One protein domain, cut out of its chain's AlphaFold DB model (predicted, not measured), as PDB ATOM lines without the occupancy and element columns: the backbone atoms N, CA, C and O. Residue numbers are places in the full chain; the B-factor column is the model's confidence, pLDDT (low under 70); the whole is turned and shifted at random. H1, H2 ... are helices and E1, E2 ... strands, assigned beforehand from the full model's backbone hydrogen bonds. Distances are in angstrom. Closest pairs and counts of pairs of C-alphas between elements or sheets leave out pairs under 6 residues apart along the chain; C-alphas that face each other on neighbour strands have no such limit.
ATOM      1  N   LEU A  35     126.611 101.994 135.061       94.50
ATOM      2  CA  LEU A  35     127.935 101.612 134.584       94.50
ATOM      3  C   LEU A  35     127.999 101.618 133.059       94.50
ATOM      4  O   LEU A  35     127.149 101.041 132.378       94.50
ATOM      5  N   ALA A  36     129.059 102.224 132.525       93.25
ATOM      6  CA  ALA A  36     129.442 102.085 131.131       93.25
ATOM      7  C   ALA A  36     130.286 100.816 130.953       93.25
ATOM      8  O   ALA A  36     131.444 100.772 131.362       93.25
ATOM      9  N   CYS A  37     129.699  99.806 130.324       92.25
ATOM     10  CA  CYS A  37     130.303  98.521 130.009       92.25
ATOM     11  C   CYS A  37     130.891  98.568 128.597       92.25
ATOM     12  O   CYS A  37     130.214  98.278 127.611       92.25
ATOM     13  N   GLY A  38     132.152  98.999 128.501       86.62
ATOM     14  CA  GLY A  38     132.803  99.345 127.233       86.62
ATOM     15  C   GLY A  38     133.036  98.174 126.275       86.62
ATOM     16  O   GLY A  38     133.327  98.402 125.103       86.62
ATOM     17  N   LEU A  39     132.898  96.933 126.751       85.50
ATOM     18  CA  LEU A  39     132.953  95.723 125.924       85.50
ATOM     19  C   LEU A  39     131.556  95.209 125.540       85.50
ATOM     20  O   LEU A  39     131.446  94.230 124.804       85.50
ATOM     21  N   GLY A  40     130.503  95.886 125.999       87.81
ATOM     22  CA  GLY A  40     129.111  95.604 125.680       87.81
ATOM     23  C   GLY A  40     128.306  95.043 126.848       87.81
ATOM     24  O   GLY A  40     128.831  94.692 127.908       87.81
ATOM     25  N   THR A  41     126.999  94.970 126.622       89.25
ATOM     26  CA  THR A  41     126.020  94.283 127.467       89.25
ATOM     27  C   THR A  41     125.428  93.112 126.688       89.25
ATOM     28  O   THR A  41     125.216  93.211 125.478       89.25
ATOM     29  N   VAL A  42     125.203  91.986 127.359       88.62
ATOM     30  CA  VAL A  42     124.675  90.758 126.763       88.62
ATOM     31  C   VAL A  42     123.441  90.314 127.529       88.62
ATOM     32  O   VAL A  42     123.538  89.994 128.713       88.62
ATOM     33  N   ASP A  43     122.320  90.221 126.816       89.50
ATOM     34  CA  ASP A  43     121.103  89.557 127.279       89.50
ATOM     35  C   ASP A  43     121.352  88.041 127.353       89.50
ATOM     36  O   ASP A  43     121.616  87.378 126.347       89.50
ATOM     37  N   LEU A  44     121.293  87.485 128.561       89.69
ATOM     38  CA  LEU A  44     121.474  86.054 128.802       89.69
ATOM     39  C   LEU A  44     120.201  85.239 128.574       89.69
ATOM     40  O   LEU A  44     120.275  84.009 128.555       89.69
ATOM     41  N   THR A  45     119.050  85.887 128.391       89.44
ATOM     42  CA  THR A  45     117.808  85.209 127.998       89.44
ATOM     43  C   THR A  45     117.825  84.839 126.514       89.44
ATOM     44  O   THR A  45     117.292  83.795 126.139       89.44
ATOM     45  N   ASN A  46     118.527  85.626 125.688       89.75
ATOM     46  CA  ASN A  46     118.778  85.355 124.269       89.75
ATOM     47  C   ASN A  46     120.271  85.522 123.921       89.75
ATOM     48  O   ASN A  46     120.648  86.417 123.159       89.75
ATOM     49  N   PRO A  47     121.143  84.659 124.466       86.06
ATOM     50  CA  PRO A  47     122.580  84.835 124.365       86.06
ATOM     51  C   PRO A  47     123.096  84.505 122.954       86.06
ATOM     52  O   PRO A  47     122.532  83.649 122.262       86.06
ATOM     53  N   PRO A  48     124.223  85.108 122.527       85.50
ATOM     54  CA  PRO A  48     124.907  84.718 121.300       85.50
ATOM     55  C   PRO A  48     125.246  83.218 121.270       85.50
ATOM     56  O   PRO A  48     125.506  82.589 122.299       85.50
ATOM     57  N   ILE A  49     125.301  82.631 120.072       82.50
ATOM     58  CA  ILE A  49     125.665  81.217 119.914       82.50
ATOM     59  C   ILE A  49     127.072  80.977 120.477       82.50
ATOM     60  O   ILE A  49     128.021  81.671 120.120       82.50
ATOM     61  N   GLY A  50     127.204  79.963 121.336       81.62
ATOM     62  CA  GLY A  50     128.477  79.591 121.960       81.62
ATOM     63  C   GLY A  50     128.850  80.421 123.191       81.62
ATOM     64  O   GLY A  50     129.923  80.210 123.752       81.62
ATOM     65  N   TYR A  51     127.981  81.334 123.639       83.19
ATOM     66  CA  TYR A  51     128.222  82.116 124.848       83.19
ATOM     67  C   TYR A  51     128.179  81.221 126.107       83.19
ATOM     68  O   TYR A  51     127.281  80.381 126.231       83.19
ATOM     69  N   PRO A  52     129.122  81.359 127.059       85.88
ATOM     70  CA  PRO A  52     129.289  80.424 128.176       85.88
ATOM     71  C   PRO A  52     128.305  80.681 129.335       85.88
ATOM     72  O   PRO A  52     128.703  80.918 130.474       85.88
ATOM     73  N   VAL A  53     127.001  80.601 129.061       88.50
ATOM     74  CA  VAL A  53     125.919  80.907 130.022       88.50
ATOM     75  C   VAL A  53     126.012  80.062 131.294       88.50
ATOM     76  O   VAL A  53     125.867  80.583 132.394       88.50
ATOM     77  N   ALA A  54     126.306  78.764 131.168       87.75
ATOM     78  CA  ALA A  54     126.432  77.875 132.326       87.75
ATOM     79  C   ALA A  54     127.558  78.322 133.277       87.75
ATOM     80  O   ALA A  54     127.360  78.365 134.490       87.75
ATOM     81  N   THR A  55     128.707  78.722 132.724       87.06
ATOM     82  CA  THR A  55     129.837  79.251 133.499       87.06
ATOM     83  C   THR A  55     129.453  80.540 134.215       87.06
ATOM     84  O   THR A  55     129.746  80.691 135.398       87.06
ATOM     85  N   ILE A  56     128.761  81.450 133.525       89.00
ATOM     86  CA  ILE A  56     128.298  82.717 134.104       89.00
ATOM     87  C   ILE A  56     127.321  82.458 135.256       89.00
ATOM     88  O   ILE A  56     127.491  83.026 136.333       89.00
ATOM     89  N   ASN A  57     126.362  81.548 135.076       90.81
ATOM     90  CA  ASN A  57     125.409  81.164 136.119       90.81
ATOM     91  C   ASN A  57     126.107  80.561 137.345       90.81
ATOM     92  O   ASN A  57     125.752  80.869 138.484       90.81
ATOM     93  N   ASP A  58     127.119  79.717 137.135       88.88
ATOM     94  CA  ASP A  58     127.906  79.140 138.225       88.88
ATOM     95  C   ASP A  58     128.738  80.188 138.969       88.88
ATOM     96  O   ASP A  58     128.846  80.126 140.196       88.88
ATOM     97  N   VAL A  59     129.325  81.148 138.251       88.62
ATOM     98  CA  VAL A  59     130.069  82.267 138.846       88.62
ATOM     99  C   VAL A  59     129.127  83.165 139.646       88.62
ATOM    100  O   VAL A  59     129.402  83.421 140.815       88.62
ATOM    101  N   ALA A  60     127.988  83.563 139.078       90.44
ATOM    102  CA  ALA A  60     126.990  84.392 139.751       90.44
ATOM    103  C   ALA A  60     126.497  83.756 141.056       90.44
ATOM    104  O   ALA A  60     126.504  84.396 142.108       90.44
ATOM    105  N   ARG A  61     126.178  82.457 141.021       91.62
ATOM    106  CA  ARG A  61     125.752  81.705 142.208       91.62
ATOM    107  C   ARG A  61     126.840  81.644 143.282       91.62
ATOM    108  O   ARG A  61     126.539  81.770 144.463       91.62
ATOM    109  N   LYS A  62     128.110  81.464 142.896       88.88
ATOM    110  CA  LYS A  62     129.249  81.476 143.839       88.88
ATOM    111  C   LYS A  62     129.469  82.844 144.484       88.88
ATOM    112  O   LYS A  62     129.944  82.899 145.612       88.88
ATOM    113  N   LEU A  63     129.141  83.915 143.768       88.44
ATOM    114  CA  LEU A  63     129.223  85.292 144.254       88.44
ATOM    115  C   LEU A  63     127.996  85.708 145.075       88.44
ATOM    116  O   LEU A  63     128.001  86.790 145.652       88.44
ATOM    117  N   GLY A  64     126.983  84.843 145.171       91.19
ATOM    118  CA  GLY A  64     125.809  85.056 146.012       91.19
ATOM    119  C   GLY A  64     124.626  85.717 145.313       91.19
ATOM    120  O   GLY A  64     123.714  86.148 146.012       91.19
ATOM    121  N   LEU A  65     124.602  85.774 143.974       93.00
ATOM    122  CA  LEU A  65     123.416  86.235 143.250       93.00
ATOM    123  C   LEU A  65     122.251  85.272 143.515       93.00
ATOM    124  O   LEU A  65     122.388  84.059 143.321       93.00
ATOM    125  N   ALA A  66     121.128  85.807 143.995       87.19
ATOM    126  CA  ALA A  66     119.996  85.000 144.447       87.19
ATOM    127  C   ALA A  66     119.214  84.370 143.284       87.19
ATOM    128  O   ALA A  66     118.729  83.241 143.394       87.19
ATOM    129  N   GLU A  67     119.106  85.094 142.173       91.25
ATOM    130  CA  GLU A  67     118.326  84.703 141.004       91.25
ATOM    131  C   GLU A  67     119.214  84.313 139.819       91.25
ATOM    132  O   GLU A  67     120.427  84.541 139.800       91.25
ATOM    133  N   VAL A  68     118.598  83.691 138.811       93.31
ATOM    134  CA  VAL A  68     119.295  83.347 137.570       93.31
ATOM    135  C   VAL A  68     119.686  84.642 136.848       93.31
ATOM    136  O   VAL A  68     118.821  85.497 136.643       93.31
ATOM    137  N   PRO A  69     120.955  84.791 136.435       93.38
ATOM    138  CA  PRO A  69     121.390  85.915 135.624       93.38
ATOM    139  C   PRO A  69     120.555  86.096 134.356       93.38
ATOM    140  O   PRO A  69     120.340  85.147 133.602       93.38
ATOM    141  N   THR A  70     120.147  87.332 134.090       95.31
ATOM    142  CA  THR A  70     119.418  87.724 132.875       95.31
ATOM    143  C   THR A  70     120.237  88.643 131.978       95.31
ATOM    144  O   THR A  70     119.987  88.671 130.782       95.31
ATOM    145  N   ALA A  71     121.249  89.333 132.511       93.94
ATOM    146  CA  ALA A  71     122.157  90.158 131.718       93.94
ATOM    147  C   ALA A  71     123.593  90.130 132.252       93.94
ATOM    148  O   ALA A  71     123.839  89.871 133.433       93.94
ATOM    149  N   VAL A  72     124.553  90.434 131.378       93.00
ATOM    150  CA  VAL A  72     125.960  90.647 131.740       93.00
ATOM    151  C   VAL A  72     126.500  91.885 131.058       93.00
ATOM    152  O   VAL A  72     126.486  91.983 129.835       93.00
ATOM    153  N   GLY A  73     127.061  92.793 131.845       92.56
ATOM    154  CA  GLY A  73     127.889  93.884 131.360       92.56
ATOM    155  C   GLY A  73     129.368  93.509 131.416       92.56
ATOM    156  O   GLY A  73     129.826  92.927 132.400       92.56
ATOM    157  N   LEU A  74     130.124  93.863 130.376       90.00
ATOM    158  CA  LEU A  74     131.557  93.589 130.256       90.00
ATOM    159  C   LEU A  74     132.368  94.887 130.159       90.00
ATOM    160  O   LEU A  74     132.015  95.799 129.409       90.00
ATOM    161  N   GLY A  75     133.490  94.968 130.880       88.00
ATOM    162  CA  GLY A  75     134.313  96.184 130.913       88.00
ATOM    163  C   GLY A  75     133.597  97.352 131.584       88.00
ATOM    164  O   GLY A  75     133.620  98.472 131.072       88.00
ATOM    165  N   CYS A  76     132.888  97.075 132.679       90.12
ATOM    166  CA  CYS A  76     132.052  98.033 133.403       90.12
ATOM    167  C   CYS A  76     132.869  98.887 134.388       90.12
ATOM    168  O   CYS A  76     132.495  99.049 135.546       90.12
ATOM    169  N   ASP A  77     134.009  99.419 133.950       84.06
ATOM    170  CA  ASP A  77     135.001 100.056 134.828       84.06
ATOM    171  C   ASP A  77     134.686 101.536 135.140       84.06
ATOM    172  O   ASP A  77     135.422 102.195 135.878       84.06
ATOM    173  N   ARG A  78     133.605 102.087 134.567       88.25
ATOM    174  CA  ARG A  78     133.259 103.510 134.668       88.25
ATOM    175  C   ARG A  78     131.813 103.724 135.109       88.25
ATOM    176  O   ARG A  78     130.889 103.389 134.373       88.25
ATOM    177  N   SER A  79     131.635 104.396 136.246       91.88
ATOM    178  CA  SER A  79     130.343 104.958 136.646       91.88
ATOM    179  C   SER A  79     129.934 106.116 135.735       91.88
ATOM    180  O   SER A  79     130.749 106.980 135.398       91.88
ATOM    181  N   ILE A  80     128.661 106.139 135.360       92.12
ATOM    182  CA  ILE A  80     128.014 107.185 134.563       92.12
ATOM    183  C   ILE A  80     126.748 107.672 135.281       92.12
ATOM    184  O   ILE A  80     126.303 107.019 136.227       92.12
ATOM    185  N   PRO A  81     126.184 108.828 134.893       88.44
ATOM    186  CA  PRO A  81     124.896 109.255 135.416       88.44
ATOM    187  C   PRO A  81     123.795 108.284 134.988       88.44
ATOM    188  O   PRO A  81     123.815 107.747 133.873       88.44
ATOM    189  N   THR A  82     122.834 108.074 135.876       85.00
ATOM    190  CA  THR A  82     121.649 107.262 135.595       85.00
ATOM    191  C   THR A  82     120.665 108.053 134.741       85.00
ATOM    192  O   THR A  82     120.143 107.515 133.764       85.00
ATOM    193  N   ASP A  83     120.511 109.350 135.025       83.88
ATOM    194  CA  ASP A  83     119.650 110.291 134.307       83.88
ATOM    195  C   ASP A  83     120.352 111.655 134.060       83.88
ATOM    196  O   ASP A  83     121.482 111.856 134.517       83.88
ATOM    197  N   PRO A  84     119.742 112.593 133.300       81.88
ATOM    198  CA  PRO A  84     120.352 113.890 132.969       81.88
ATOM    199  C   PRO A  84     120.626 114.824 134.157       81.88
ATOM    200  O   PRO A  84     121.355 115.806 134.001       81.88
ATOM    201  N   TYR A  85     120.007 114.574 135.308       82.38
ATOM    202  CA  TYR A  85     120.020 115.452 136.477       82.38
ATOM    203  C   TYR A  85     120.761 114.836 137.672       82.38
ATOM    204  O   TYR A  85     121.155 115.570 138.582       82.38
ATOM    205  N   SER A  86     120.969 113.516 137.679       80.50
ATOM    206  CA  SER A  86     121.696 112.801 138.727       80.50
ATOM    207  C   SER A  86     123.218 112.950 138.614       80.50
ATOM    208  O   SER A  86     123.788 113.150 137.540       80.50
ATOM    209  N   GLY A  87     123.910 112.771 139.742       86.06
ATOM    210  CA  GLY A  87     125.356 112.555 139.753       86.06
ATOM    211  C   GLY A  87     125.740 111.141 139.303       86.06
ATOM    212  O   GLY A  87     124.907 110.342 138.881       86.06
ATOM    213  N   THR A  88     127.031 110.819 139.413       89.75
ATOM    214  CA  THR A  88     127.531 109.445 139.261       89.75
ATOM    215  C   THR A  88     127.617 108.769 140.623       89.75
ATOM    216  O   THR A  88     128.224 109.328 141.539       89.75
ATOM    217  N   HIS A  89     127.117 107.539 140.731       90.06
ATOM    218  CA  HIS A  89     127.203 106.741 141.953       90.06
ATOM    219  C   HIS A  89     128.213 105.591 141.762       90.06
ATOM    220  O   HIS A  89     128.176 104.906 140.731       90.06
ATOM    221  N   PRO A  90     129.161 105.383 142.698       90.56
ATOM    222  CA  PRO A  90     130.102 104.272 142.612       90.56
ATOM    223  C   PRO A  90     129.362 102.949 142.814       90.56
ATOM    224  O   PRO A  90     128.517 102.828 143.699       90.56
ATOM    225  N   TYR A  91     129.698 101.944 142.009       91.88
ATOM    226  CA  TYR A  91     129.105 100.620 142.151       91.88
ATOM    227  C   TYR A  91     129.752  99.859 143.324       91.88
ATOM    228  O   TYR A  91     130.972  99.673 143.323       91.88
ATOM    229  N   PRO A  92     128.973  99.401 144.324       90.12
ATOM    230  CA  PRO A  92     129.513  98.789 145.540       90.12
ATOM    231  C   PRO A  92     129.934  97.320 145.366       90.12
ATOM    232  O   PRO A  92     130.416  96.710 146.318       90.12
ATOM    233  N   GLY A  93     129.759  96.736 144.175       90.38
ATOM    234  CA  GLY A  93     130.125  95.347 143.873       90.38
ATOM    235  C   GLY A  93     128.958  94.354 143.900       90.38
ATOM    236  O   GLY A  93     129.107  93.242 143.393       90.38
ATOM    237  N   SER A  94     127.802  94.749 144.440       93.50
ATOM    238  CA  SER A  94     126.555  93.968 144.397       93.50
ATOM    239  C   SER A  94     125.312  94.850 144.565       93.50
ATOM    240  O   SER A  94     125.437  96.000 144.989       93.50
ATOM    241  N   GLY A  95     124.126  94.312 144.274       93.19
ATOM    242  CA  GLY A  95     122.841  95.005 144.400       93.19
ATOM    243  C   GLY A  95     122.335  95.600 143.079       93.19
ATOM    244  O   GLY A  95     122.816  95.221 142.012       93.19
ATOM    245  N   PRO A  96     121.357  96.520 143.109       94.06
ATOM    246  CA  PRO A  96     120.762  97.062 141.892       94.06
ATOM    247  C   PRO A  96     121.775  97.871 141.074       94.06
ATOM    248  O   PRO A  96     122.604  98.601 141.627       94.06
ATOM    249  N   VAL A  97     121.695  97.762 139.748       95.00
ATOM    250  CA  VAL A  97     122.628  98.418 138.823       95.00
ATOM    251  C   VAL A  97     121.965  98.700 137.477       95.00
ATOM    252  O   VAL A  97     121.124  97.932 137.013       95.00
ATOM    253  N   VAL A  98     122.380  99.783 136.824       94.50
ATOM    254  CA  VAL A  98     122.081 100.043 135.412       94.50
ATOM    255  C   VAL A  98     123.317  99.727 134.574       94.50
ATOM    256  O   VAL A  98     124.384 100.306 134.777       94.50
ATOM    257  N   LEU A  99     123.185  98.822 133.611       94.94
ATOM    258  CA  LEU A  99     124.242  98.451 132.678       94.94
ATOM    259  C   LEU A  99     124.002  99.131 131.336       94.94
ATOM    260  O   LEU A  99     122.916  99.056 130.760       94.94
ATOM    261  N   ARG A 100     125.033  99.791 130.811       93.50
ATOM    262  CA  ARG A 100     124.936 100.499 129.538       93.50
ATOM    263  C   ARG A 100     126.186 100.271 128.706       93.50
ATOM    264  O   ARG A 100     127.290 100.517 129.171       93.50
ATOM    265  N   SER A 101     126.034  99.869 127.444       90.12
ATOM    266  CA  SER A 101     127.188  99.629 126.553       90.12
ATOM    267  C   SER A 101     128.053 100.887 126.321       90.12
ATOM    268  O   SER A 101     129.231 100.804 125.991       90.12
ATOM    269  N   SER A 102     127.479 102.082 126.483       87.31
ATOM    270  CA  SER A 102     128.195 103.363 126.532       87.31
ATOM    271  C   SER A 102     127.286 104.437 127.124       87.31
ATOM    272  O   SER A 102     126.072 104.276 127.093       87.31
ATOM    273  N   GLU A 103     127.826 105.566 127.589       85.50
ATOM    274  CA  GLU A 103     127.028 106.678 128.146       85.50
ATOM    275  C   GLU A 103     125.870 107.117 127.225       85.50
ATOM    276  O   GLU A 103     124.780 107.430 127.708       85.50
ATOM    277  N   ARG A 104     126.084 107.054 125.902       86.81
ATOM    278  CA  ARG A 104     125.128 107.451 124.857       86.81
ATOM    279  C   ARG A 104     124.442 106.279 124.150       86.81
ATOM    280  O   ARG A 104     123.884 106.472 123.072       86.81
ATOM    281  N   ALA A 105     124.496 105.064 124.699       88.69
ATOM    282  CA  ALA A 105     123.731 103.958 124.129       88.69
ATOM    283  C   ALA A 105     122.228 104.304 124.167       88.69
ATOM    284  O   ALA A 105     121.788 104.894 125.151       88.69
ATOM    285  N   PRO A 106     121.439 103.972 123.133       89.75
ATOM    286  CA  PRO A 106     120.018 104.333 123.078       89.75
ATOM    287  C   PRO A 106     119.174 103.598 124.128       89.75
ATOM    288  O   PRO A 106     118.107 104.073 124.511       89.75
ATOM    289  N   THR A 107     119.656 102.451 124.600       90.81
ATOM    290  CA  THR A 107     119.020 101.623 125.622       90.81
ATOM    291  C   THR A 107     119.990 101.328 126.760       90.81
ATOM    292  O   THR A 107     121.211 101.464 126.622       90.81
ATOM    293  N   GLN A 108     119.426 100.920 127.889       91.69
ATOM    294  CA  GLN A 108     120.134 100.445 129.069       91.69
ATOM    295  C   GLN A 108     119.410  99.237 129.661       91.69
ATOM    296  O   GLN A 108     118.231  99.024 129.378       91.69
ATOM    297  N   GLU A 109     120.111  98.466 130.484       92.75
ATOM    298  CA  GLU A 109     119.520  97.372 131.251       92.75
ATOM    299  C   GLU A 109     119.509  97.740 132.728       92.75
ATOM    300  O   GLU A 109     120.567  97.926 133.326       92.75
ATOM    301  N   TYR A 110     118.325  97.859 133.317       92.75
ATOM    302  CA  TYR A 110     118.180  98.007 134.759       92.75
ATOM    303  C   TYR A 110     118.014  96.628 135.388       92.75
ATOM    304  O   TYR A 110     117.056  95.934 135.071       92.75
ATOM    305  N   CYS A 111     118.931  96.242 136.272       94.00
ATOM    306  CA  CYS A 111     118.894  94.986 137.012       94.00
ATOM    307  C   CYS A 111     118.580  95.257 138.484       94.00
ATOM    308  O   CYS A 111     119.211  96.110 139.116       94.00
ATOM    309  N   THR A 112     117.622  94.516 139.040       93.88
ATOM    310  CA  THR A 112     117.196  94.664 140.440       93.88
ATOM    311  C   THR A 112     118.216  94.114 141.428       93.88
ATOM    312  O   THR A 112     118.282  94.581 142.563       93.88
ATOM    313  N   ASP A 113     119.024  93.149 140.993       95.19
ATOM    314  CA  ASP A 113     120.161  92.627 141.741       95.19
ATOM    315  C   ASP A 113     121.321  92.315 140.789       95.19
ATOM    316  O   ASP A 113     121.134  92.074 139.592       95.19
ATOM    317  N   SER A 114     122.539  92.353 141.313       95.56
ATOM    318  CA  SER A 114     123.743  92.057 140.552       95.56
ATOM    319  C   SER A 114     124.920  91.720 141.455       95.56
ATOM    320  O   SER A 114     124.930  92.001 142.653       95.56
ATOM    321  N   VAL A 115     125.939  91.114 140.857       94.88
ATOM    322  CA  VAL A 115     127.244  90.848 141.465       94.88
ATOM    323  C   VAL A 115     128.333  91.167 140.453       94.88
ATOM    324  O   VAL A 115     128.140  90.981 139.250       94.88
ATOM    325  N   SER A 116     129.496  91.638 140.905       91.50
ATOM    326  CA  SER A 116     130.658  91.773 140.024       91.50
ATOM    327  C   SER A 116     131.686  90.672 140.186       91.50
ATOM    328  O   SER A 116     131.916  90.123 141.262       91.50
ATOM    329  N   ALA A 117     132.377  90.412 139.084       86.19
ATOM    330  CA  ALA A 117     133.588  89.623 139.063       86.19
ATOM    331  C   ALA A 117     134.672  90.350 138.269       86.19
ATOM    332  O   ALA A 117     134.416  90.989 137.250       86.19
ATOM    333  N   LEU A 118     135.904  90.236 138.757       79.75
ATOM    334  CA  LEU A 118     137.101  90.711 138.075       79.75
ATOM    335  C   LEU A 118     137.790  89.517 137.420       79.75
ATOM    336  O   LEU A 118     138.200  88.584 138.114       79.75
ATOM    337  N   GLY A 119     137.968  89.563 136.102       64.25
ATOM    338  CA  GLY A 119     138.699  88.534 135.362       64.25
ATOM    339  C   GLY A 119     137.985  88.046 134.107       64.25
ATOM    340  O   GLY A 119     136.928  88.544 133.734       64.25
ATOM    341  N   ASP A 120     138.588  87.058 133.448       65.69
ATOM    342  CA  ASP A 120     138.077  86.488 132.202       65.69
ATOM    343  C   ASP A 120     136.971  85.460 132.480       65.69
ATOM    344  O   ASP A 120     137.202  84.255 132.569       65.69
ATOM    345  N   ILE A 121     135.753  85.954 132.688       63.88
ATOM    346  CA  ILE A 121     134.583  85.121 133.013       63.88
ATOM    347  C   ILE A 121     134.035  84.418 131.752       63.88
ATOM    348  O   ILE A 121     133.269  83.462 131.859       63.88
ATOM    349  N   ILE A 122     134.465  84.846 130.555       62.75
ATOM    350  CA  ILE A 122     134.043  84.315 129.244       62.75
ATOM    351  C   ILE A 122     135.091  83.347 128.658       62.75
ATOM    352  O   ILE A 122     134.936  82.842 127.548       62.75
ATOM    353  N   GLY A 123     136.135  83.018 129.423       48.34
ATOM    354  CA  GLY A 123     137.273  82.207 129.000       48.34
ATOM    355  C   GLY A 123     136.909  80.866 128.353       48.34
ATOM    356  O   GLY A 123     136.703  79.860 129.030       48.34
ATOM    357  N   ASN A 124     136.904  80.849 127.017       37.56
ATOM    358  CA  ASN A 124     136.919  79.653 126.172       37.56
ATOM    359  C   ASN A 124     137.703  79.930 124.871       37.56
ATOM    360  O   ASN A 124     137.211  79.735 123.764       37.56
ATOM    361  N   GLY A 125     138.925  80.464 124.994       39.09
ATOM    362  CA  GLY A 125     139.890  80.564 123.887       39.09
ATOM    363  C   GLY A 125     139.523  81.486 122.713       39.09
ATOM    364  O   GLY A 125     140.272  81.542 121.741       39.09
ATOM    365  N   GLY A 126     138.410  82.219 122.780       37.09
ATOM    366  CA  GLY A 126     138.093  83.309 121.861       37.09
ATOM    367  C   GLY A 126     138.548  84.646 122.450       37.09
ATOM    368  O   GLY A 126     138.366  84.856 123.649       37.09
ATOM    369  N   PRO A 127     139.140  85.562 121.663       36.47
ATOM    370  CA  PRO A 127     139.535  86.866 122.169       36.47
ATOM    371  C   PRO A 127     138.273  87.673 122.482       36.47
ATOM    372  O   PRO A 127     137.677  88.264 121.588       36.47
ATOM    373  N   VAL A 128     137.876  87.737 123.750       41.66
ATOM    374  CA  VAL A 128     137.243  88.960 124.241       41.66
ATOM    375  C   VAL A 128     138.408  89.929 124.459       41.66
ATOM    376  O   VAL A 128     139.255  89.673 125.319       41.66
ATOM    377  N   PRO A 129     138.569  90.982 123.640       37.53
ATOM    378  CA  PRO A 129     139.693  91.890 123.795       37.53
ATOM    379  C   PRO A 129     139.469  92.714 125.065       37.53
ATOM    380  O   PRO A 129     138.739  93.698 125.035       37.53
ATOM    381  N   GLY A 130     140.050  92.308 126.198       39.84
ATOM    382  CA  GLY A 130     139.799  93.058 127.428       39.84
ATOM    383  C   GLY A 130     140.302  92.480 128.743       39.84
ATOM    384  O   GLY A 130     139.558  92.557 129.705       39.84
ATOM    385  N   GLY A 131     141.528  91.945 128.819       52.16
ATOM    386  CA  GLY A 131     142.288  91.787 130.077       52.16
ATOM    387  C   GLY A 131     141.515  91.343 131.341       52.16
ATOM    388  O   GLY A 131     140.537  90.610 131.288       52.16
ATOM    389  N   LYS A 132     141.986  91.760 132.523       61.66
ATOM    390  CA  LYS A 132     141.227  91.635 133.780       61.66
ATOM    391  C   LYS A 132     140.244  92.804 133.874       61.66
ATOM    392  O   LYS A 132     140.557  93.792 134.528       61.66
ATOM    393  N   THR A 133     139.117  92.731 133.177       74.50
ATOM    394  CA  THR A 133     138.067  93.759 133.250       74.50
ATOM    395  C   THR A 133     137.001  93.402 134.279       74.50
ATOM    396  O   THR A 133     136.852  92.236 134.659       74.50
ATOM    397  N   LEU A 134     136.289  94.419 134.773       85.94
ATOM    398  CA  LEU A 134     135.117  94.212 135.613       85.94
ATOM    399  C   LEU A 134     133.949  93.740 134.743       85.94
ATOM    400  O   LEU A 134     133.533  94.446 133.820       85.94
ATOM    401  N   ALA A 135     133.394  92.575 135.061       90.44
ATOM    402  CA  ALA A 135     132.080  92.188 134.578       90.44
ATOM    403  C   ALA A 135     131.056  92.321 135.699       90.44
ATOM    404  O   ALA A 135     131.355  92.054 136.867       90.44
ATOM    405  N   VAL A 136     129.842  92.695 135.322       93.94
ATOM    406  CA  VAL A 136     128.699  92.777 136.228       93.94
ATOM    407  C   VAL A 136     127.625  91.845 135.708       93.94
ATOM    408  O   VAL A 136     127.203  91.958 134.561       93.94
ATOM    409  N   ILE A 137     127.232  90.894 136.545       94.81
ATOM    410  CA  ILE A 137     126.239  89.874 136.233       94.81
ATOM    411  C   ILE A 137     124.967  90.260 136.976       94.81
ATOM    412  O   ILE A 137     124.970  90.287 138.206       94.81
ATOM    413  N   GLY A 138     123.912  90.591 136.236       95.31
ATOM    414  CA  GLY A 138     122.644  91.056 136.787       95.31
ATOM    415  C   GLY A 138     121.523  90.033 136.639       95.31
ATOM    416  O   GLY A 138     121.505  89.244 135.690       95.31
ATOM    417  N   SER A 139     120.570  90.073 137.565       95.56
ATOM    418  CA  SER A 139     119.303  89.342 137.512       95.56
ATOM    419  C   SER A 139     118.117  90.300 137.618       95.56
ATOM    420  O   SER A 139     118.259  91.446 138.056       95.56
ATOM    421  N   GLY A 140     116.944  89.836 137.176       93.44
ATOM    422  CA  GLY A 140     115.737  90.667 137.130       93.44
ATOM    423  C   GLY A 140     115.891  91.875 136.203       93.44
ATOM    424  O   GLY A 140     115.346  92.941 136.479       93.44
ATOM    425  N   CYS A 141     116.693  91.734 135.142       93.12
ATOM    426  CA  CYS A 141     117.030  92.848 134.269       93.12
ATOM    427  C   CYS A 141     115.902  93.166 133.285       93.12
ATOM    428  O   CYS A 141     115.316  92.269 132.676       93.12
ATOM    429  N   VAL A 142     115.646  94.457 133.095       91.69
ATOM    430  CA  VAL A 142     114.699  94.992 132.116       91.69
ATOM    431  C   VAL A 142     115.403  95.979 131.196       91.69
ATOM    432  O   VAL A 142     116.156  96.846 131.642       91.69
ATOM    433  N   VAL A 143     115.148  95.846 129.894       90.44
ATOM    434  CA  VAL A 143     115.661  96.772 128.884       90.44
ATOM    435  C   VAL A 143     114.751  97.992 128.825       90.44
ATOM    436  O   VAL A 143     113.548  97.870 128.591       90.44
ATOM    437  N   GLU A 144     115.334  99.173 128.973       88.25
ATOM    438  CA  GLU A 144     114.621 100.443 128.888       88.25
ATOM    439  C   GLU A 144     115.375 101.457 128.021       88.25
ATOM    440  O   GLU A 144     116.547 101.282 127.666       88.25
ATOM    441  N   ALA A 145     114.679 102.523 127.628       89.50
ATOM    442  CA  ALA A 145     115.284 103.609 126.869       89.50
ATOM    443  C   ALA A 145     116.224 104.421 127.772       89.50
ATOM    444  O   ALA A 145     115.905 104.688 128.928       89.50
ATOM    445  N   ASN A 146     117.382 104.826 127.249       88.50
ATOM    446  CA  ASN A 146     118.342 105.609 128.019       88.50
ATOM    447  C   ASN A 146     117.838 107.054 128.200       88.50
ATOM    448  O   ASN A 146     117.810 107.798 127.214       88.50
TER     449      ASN A 146
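Overview. This is residues 35 to 146 of the 150 residues of an uncharacterized protein of Streptomyces sp. F-1 (UniProt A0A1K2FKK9). Two small sheets stand face to face as a sandwich, their strands crossed at 67 degrees, and helix H1 covers the other face of the larger sheet. The larger sheet, E1 E2 E7 E6, lies in the middle; two long loops, residues 81 to 96 and 119 to 133, reach toward the two ends of the longest axis. The printed part has 112 residues with one named helix and eight named strands, in the order E1 H1 E2 E3 E4 E5 E6 E7 E8; both sheets, E1 E2 E7 E6 and E4 E5 E8, are antiparallel. The class is mixed, helices and strands, with under half of the residues in named elements. The whole is compact, with a radius of gyration of the C-alphas of 12.9 A and spans of 41 by 29 by 24 A.

Arrangement. E1, residues 40 to 43, is an edge strand and the antiparallel neighbour of E2, residues 71 to 74, with N 42 and O 72 2.8 A apart. H1, residues 53 to 62, is on this sheet at a height of 9.7 A, which gives two layers, a helix on one face of a sheet. Every O i to N i+4 pair in H1 is within hydrogen-bond range. E2 pairs with E7, residues 134 to 139, at N 73 and O 136, 2.8 A. E7 forms a hairpin with E6, residues 113 to 118, the other edge strand, with N 115 and O 137 2.9 A apart. H1 runs across the strands, at 83 degrees to E6 on the local plane; its closest C-alphas to E7 are those of Ala 60 and Ile 137, 6.6 A. E3, residues 78 to 80, pairs with no named strand and is near E4, residues 97 to 100, with 6 pairs of C-alphas within 10 A. E4 and E5, residues 107 to 111, form a hairpin, with N 99 and O 109 2.8 A apart. E5 pairs with E8, residues 142 to 145, at N 142 and O 110, 2.8 A. Between the sheets, the closest C-alphas of E2 and E4 are those of Gly 73 and Leu 99, 6.0 A. E5 runs on into E6 at 100 degrees across a break of 1 residue.

Along the chain. E1 begins at C-alpha 40 (129.111, 95.604, 125.680). H1 is 14.2 A long, E5 13.2 A, E6 17.4 A and E7 16.7 A. E8 ends at C-alpha 145 (115.284, 103.609, 126.869).

Size, cuts and confidence. The C-alphas farthest apart are those of Tyr 85 and Gly 125, 42.1 A. The printed part has no cut. The links E3 to E4 and E6 to E7 are long. The mean pLDDT of the printed part is 84.6, and residues 119 to 132 are under 70.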